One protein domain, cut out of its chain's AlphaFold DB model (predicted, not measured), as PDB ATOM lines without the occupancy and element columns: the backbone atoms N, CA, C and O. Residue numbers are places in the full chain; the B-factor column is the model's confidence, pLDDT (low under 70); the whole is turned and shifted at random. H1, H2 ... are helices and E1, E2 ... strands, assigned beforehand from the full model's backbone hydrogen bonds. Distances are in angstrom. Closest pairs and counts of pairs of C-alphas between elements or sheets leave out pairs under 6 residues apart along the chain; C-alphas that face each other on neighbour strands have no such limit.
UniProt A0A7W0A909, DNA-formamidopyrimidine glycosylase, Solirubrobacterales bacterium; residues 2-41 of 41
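AT A GLANCE: This is residues 2 to 41 of the 41 residues of the protein "DNA-formamidopyrimidine glycosylase" of Solirubrobacterales bacterium (UniProt A0A7W0A909). What is the main picture? There is little regular structure: an antiparallel hairpin, E1 and E2, with short helix H1 near the end away from its turn, and residues 26 to 41, with no named element, running back along the hairpin. What are its make-up and size? Of 40 printed residues, 12 are in named elements, in order E1, E2, H1, class mixed; it is a loose rod, radius of gyration of the C-alphas 11.7 A, spanning 36 by 17 by 13 A.

IN THESE COORDINATES: Where are the strands? E1 is residues 9 to 12, 10.1 A long, from C-alpha 9 at (-46.386, -45.178, 47.951); E2 is residues 17 to 20, 10.0 A. Where is the helix? H1, residues 22 to 25, 5.5 A, ends at C-alpha 25 (-42.604, -39.884, 56.303).

HOW THE PARTS SIT: How do E1 and E2 pair? They are antiparallel at 153 degrees, with N 9 and O 20 within hydrogen-bond range at 2.9 A. What of H1? Its closest C-alpha to E1 is Pro 22, 6.7 A from that of Glu 9; H1 is too short for an O i to N i+4 pair, and its one O i to N i+3 pair is not within range.

THE WHOLE: How are the parts linked? Both links are tight, and the printed part has no cut. Where is confidence low? Residues 39 to 41 are under 70.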
ATOM      1  N   PRO A   2     -50.257 -48.596  58.341       95.94
ATOM      2  CA  PRO A   2     -50.858 -49.145  59.558       95.94
ATOM      3  C   PRO A   2     -51.110 -48.105  60.666       95.94
ATOM      4  O   PRO A   2     -51.829 -48.404  61.606       95.94
ATOM      5  N   ARG A   3     -50.522 -46.901  60.583       96.19
ATOM      6  CA  ARG A   3     -50.662 -45.846  61.604       96.19
ATOM      7  C   ARG A   3     -51.739 -44.808  61.287       96.19
ATOM      8  O   ARG A   3     -52.438 -44.366  62.186       96.19
ATOM      9  N   CYS A   4     -51.834 -44.391  60.025       96.38
ATOM     10  CA  CYS A   4     -52.706 -43.294  59.585       96.38
ATOM     11  C   CYS A   4     -53.631 -43.673  58.420       96.38
ATOM     12  O   CYS A   4     -54.223 -42.796  57.802       96.38
ATOM     13  N   GLU A   5     -53.692 -44.960  58.068       97.31
ATOM     14  CA  GLU A   5     -54.562 -45.543  57.030       97.31
ATOM     15  C   GLU A   5     -54.314 -45.065  55.588       97.31
ATOM     16  O   GLU A   5     -54.750 -45.721  54.647       97.31
ATOM     17  N   ALA A   6     -53.495 -44.031  55.376       97.12
ATOM     18  CA  ALA A   6     -53.143 -43.515  54.053       97.12
ATOM     19  C   ALA A   6     -52.525 -44.579  53.132       97.12
ATOM     20  O   ALA A   6     -51.740 -45.421  53.581       97.12
ATOM     21  N   THR A   7     -52.812 -44.509  51.832       97.75
ATOM     22  CA  THR A   7     -52.182 -45.368  50.819       97.75
ATOM     23  C   THR A   7     -50.656 -45.283  50.909       97.75
ATOM     24  O   THR A   7     -50.088 -44.203  51.075       97.75
ATOM     25  N   LEU A   8     -49.991 -46.441  50.868       97.62
ATOM     26  CA  LEU A   8     -48.531 -46.499  50.819       97.62
ATOM     27  C   LEU A   8     -48.069 -46.258  49.384       97.62
ATOM     28  O   LEU A   8     -48.622 -46.837  48.455       97.62
ATOM     29  N   GLU A   9     -47.030 -45.450  49.233       98.19
ATOM     30  CA  GLU A   9     -46.386 -45.178  47.951       98.19
ATOM     31  C   GLU A   9     -45.079 -45.958  47.844       98.19
ATOM     32  O   GLU A   9     -44.472 -46.317  48.855       98.19
ATOM     33  N   ALA A  10     -44.620 -46.193  46.618       97.88
ATOM     34  CA  ALA A  10     -43.347 -46.849  46.351       97.88
ATOM     35  C   ALA A  10     -42.378 -45.881  45.669       97.88
ATOM     36  O   ALA A  10     -42.743 -45.141  44.758       97.88
ATOM     37  N   VAL A  11     -41.121 -45.897  46.101       97.06
ATOM     38  CA  VAL A  11     -40.018 -45.244  45.397       97.06
ATOM     39  C   VAL A  11     -39.067 -46.312  44.879       97.06
ATOM     40  O   VAL A  11     -38.702 -47.252  45.589       97.06
ATOM     41  N   HIS A  12     -38.687 -46.170  43.614       96.25
ATOM     42  CA  HIS A  12     -37.774 -47.082  42.944       96.25
ATOM     43  C   HIS A  12     -36.367 -46.493  42.940       96.25
ATOM     44  O   HIS A  12     -36.151 -45.390  42.435       96.25
ATOM     45  N   TYR A  13     -35.424 -47.238  43.496       93.62
ATOM     46  CA  TYR A  13     -33.991 -47.017  43.359       93.62
ATOM     47  C   TYR A  13     -33.437 -47.978  42.306       93.62
ATOM     48  O   TYR A  13     -34.163 -48.836  41.803       93.62
ATOM     49  N   GLU A  14     -32.164 -47.805  41.954       92.38
ATOM     50  CA  GLU A  14     -31.478 -48.649  40.970       92.38
ATOM     51  C   GLU A  14     -31.559 -50.135  41.354       92.38
ATOM     52  O   GLU A  14     -32.025 -50.946  40.560       92.38
ATOM     53  N   ASP A  15     -31.238 -50.450  42.612       93.88
ATOM     54  CA  ASP A  15     -31.122 -51.837  43.076       93.88
ATOM     55  C   ASP A  15     -32.329 -52.341  43.882       93.88
ATOM     56  O   ASP A  15     -32.478 -53.543  44.099       93.88
ATOM     57  N   TYR A  16     -33.186 -51.445  44.381       95.00
ATOM     58  CA  TYR A  16     -34.268 -51.824  45.290       95.00
ATOM     59  C   TYR A  16     -35.489 -50.913  45.197       95.00
ATOM     60  O   TYR A  16     -35.456 -49.802  44.670       95.00
ATOM     61  N   VAL A  17     -36.598 -51.395  45.750       97.31
ATOM     62  CA  VAL A  17     -37.848 -50.644  45.876       97.31
ATOM     63  C   VAL A  17     -38.156 -50.470  47.353       97.31
ATOM     64  O   VAL A  17     -38.037 -51.416  48.129       97.31
ATOM     65  N   MET A  18     -38.563 -49.266  47.743       97.38
ATOM     66  CA  MET A  18     -38.969 -48.960  49.111       97.38
ATOM     67  C   MET A  18     -40.412 -48.473  49.126       97.38
ATOM     68  O   MET A  18     -40.761 -47.533  48.415       97.38
ATOM     69  N   SER A  19     -41.242 -49.092  49.964       97.81
ATOM     70  CA  SER A  19     -42.595 -48.609  50.254       97.81
ATOM     71  C   SER A  19     -42.576 -47.678  51.466       97.81
ATOM     72  O   SER A  19     -41.912 -47.972  52.459       97.81
ATOM     73  N   TYR A  20     -43.304 -46.568  51.406       97.69
ATOM     74  CA  TYR A  20     -43.349 -45.561  52.466       97.69
ATOM     75  C   TYR A  20     -44.743 -44.942  52.600       97.69
ATOM     76  O   TYR A  20     -45.581 -45.018  51.704       97.69
ATOM     77  N   CYS A  21     -45.007 -44.332  53.756       98.19
ATOM     78  CA  CYS A  21     -46.226 -43.565  54.009       98.19
ATOM     79  C   CYS A  21     -45.986 -42.083  53.675       98.19
ATOM     80  O   CYS A  21     -45.199 -41.449  54.385       98.19
ATOM     81  N   PRO A  22     -46.658 -41.490  52.670       97.88
ATOM     82  CA  PRO A  22     -46.443 -40.085  52.329       97.88
ATOM     83  C   PRO A  22     -46.842 -39.134  53.459       97.88
ATOM     84  O   PRO A  22     -46.139 -38.166  53.740       97.88
ATOM     85  N   ALA A  23     -47.953 -39.421  54.143       97.62
ATOM     86  CA  ALA A  23     -48.478 -38.560  55.198       97.62
ATOM     87  C   ALA A  23     -47.480 -38.391  56.355       97.62
ATOM     88  O   ALA A  23     -47.202 -37.272  56.776       97.62
ATOM     89  N   GLU A  24     -46.892 -39.493  56.826       97.56
ATOM     90  CA  GLU A  24     -46.042 -39.485  58.021       97.56
ATOM     91  C   GLU A  24     -44.544 -39.350  57.722       97.56
ATOM     92  O   GLU A  24     -43.818 -38.813  58.552       97.56
ATOM     93  N   GLN A  25     -44.053 -39.828  56.571       97.69
ATOM     94  CA  GLN A  25     -42.604 -39.884  56.303       97.69
ATOM     95  C   GLN A  25     -42.094 -38.727  55.442       97.69
ATOM     96  O   GLN A  25     -40.912 -38.396  55.490       97.69
ATOM     97  N   THR A  26     -42.960 -38.102  54.642       97.12
ATOM     98  CA  THR A  26     -42.545 -37.078  53.668       97.12
ATOM     99  C   THR A  26     -43.382 -35.802  53.727       97.12
ATOM    100  O   THR A  26     -43.233 -34.941  52.852       97.12
ATOM    101  N   ALA A  27     -44.211 -35.648  54.766       96.56
ATOM    102  CA  ALA A  27     -45.144 -34.532  54.944       96.56
ATOM    103  C   ALA A  27     -46.090 -34.360  53.740       96.56
ATOM    104  O   ALA A  27     -46.277 -33.264  53.217       96.56
ATOM    105  N   GLY A  28     -46.630 -35.477  53.251       96.06
ATOM    106  CA  GLY A  28     -47.570 -35.538  52.132       96.06
ATOM    107  C   GLY A  28     -46.931 -35.522  50.741       96.06
ATOM    108  O   GLY A  28     -47.650 -35.512  49.747       96.06
ATOM    109  N   ARG A  29     -45.598 -35.524  50.626       96.88
ATOM    110  CA  ARG A  29     -44.916 -35.458  49.322       96.88
ATOM    111  C   ARG A  29     -44.659 -36.843  48.740       96.88
ATOM    112  O   ARG A  29     -44.058 -37.692  49.393       96.88
ATOM    113  N   VAL A  30     -45.008 -37.041  47.474       96.25
ATOM    114  CA  VAL A  30     -44.629 -38.253  46.737       96.25
ATOM    115  C   VAL A  30     -43.188 -38.113  46.235       96.25
ATOM    116  O   VAL A  30     -42.838 -37.160  45.536       96.25
ATOM    117  N   LEU A  31     -42.332 -39.051  46.633       95.50
ATOM    118  CA  LEU A  31     -40.957 -39.182  46.168       95.50
ATOM    119  C   LEU A  31     -40.938 -39.624  44.703       95.50
ATOM    120  O   LEU A  31     -41.659 -40.534  44.303       95.50
ATOM    121  N   LYS A  32     -40.086 -38.981  43.904       94.81
ATOM    122  CA  LYS A  32     -39.879 -39.327  42.492       94.81
ATOM    123  C   LYS A  32     -38.988 -40.562  42.358       94.81
ATOM    124  O   LYS A  32     -38.192 -40.830  43.254       94.81
ATOM    125  N   ASP A  33     -39.078 -41.245  41.217       94.00
ATOM    126  CA  ASP A  33     -38.164 -42.330  40.838       94.00
ATOM    127  C   ASP A  33     -36.696 -41.871  40.970       94.00
ATOM    128  O   ASP A  33     -36.327 -40.755  40.584       94.00
ATOM    129  N   ARG A  34     -35.876 -42.721  41.589       93.50
ATOM    130  CA  ARG A  34     -34.472 -42.472  41.922       93.50
ATOM    131  C   ARG A  34     -33.505 -43.399  41.188       93.50
ATOM    132  O   ARG A  34     -32.309 -43.284  41.441       93.50
ATOM    133  N   ARG A  35     -33.956 -44.249  40.259       92.50
ATOM    134  CA  ARG A  35     -33.098 -45.189  39.505       92.50
ATOM    135  C   ARG A  35     -31.961 -44.510  38.750       92.50
ATOM    136  O   ARG A  35     -30.895 -45.083  38.613       92.50
ATOM    137  N   LEU A  36     -32.172 -43.282  38.275       88.44
ATOM    138  CA  LEU A  36     -31.163 -42.502  37.542       88.44
ATOM    139  C   LEU A  36     -30.457 -41.454  38.418       88.44
ATOM    140  O   LEU A  36     -29.708 -40.611  37.919       88.44
ATOM    141  N   SER A  37     -30.727 -41.452  39.725       83.31
ATOM    142  CA  SER A  37     -30.195 -40.449  40.639       83.31
ATOM    143  C   SER A  37     -28.732 -40.754  40.940       83.31
ATOM    144  O   SER A  37     -28.418 -41.517  41.846       83.31
ATOM    145  N   ARG A  38     -27.817 -40.115  40.210       73.94
ATOM    146  CA  ARG A  38     -26.382 -40.179  40.500       73.94
ATOM    147  C   ARG A  38     -26.125 -39.435  41.808       73.94
ATOM    148  O   ARG A  38     -26.215 -38.208  41.840       73.94
ATOM    149  N   LEU A  39     -25.844 -40.160  42.891       68.88
ATOM    150  CA  LEU A  39     -25.276 -39.537  44.084       68.88
ATOM    151  C   LEU A  39     -23.945 -38.905  43.649       68.88
ATOM    152  O   LEU A  39     -23.068 -39.605  43.140       68.88
ATOM    153  N   LEU A  40     -23.819 -37.583  43.768       62.09
ATOM    154  CA  LEU A  40     -22.516 -36.931  43.659       62.09
ATOM    155  C   LEU A  40     -21.641 -37.531  44.770       62.09
ATOM    156  O   LEU A  40     -22.036 -37.484  45.935       62.09
ATOM    157  N   LYS A  41     -20.537 -38.181  44.380       59.62
ATOM    158  CA  LYS A  41     -19.502 -38.653  45.309       59.62
ATOM    159  C   LYS A  41     -18.794 -37.469  45.950       59.62
ATOM    160  O   LYS A  41     -18.582 -36.473  45.224       59.62
TER     161      LYS A  41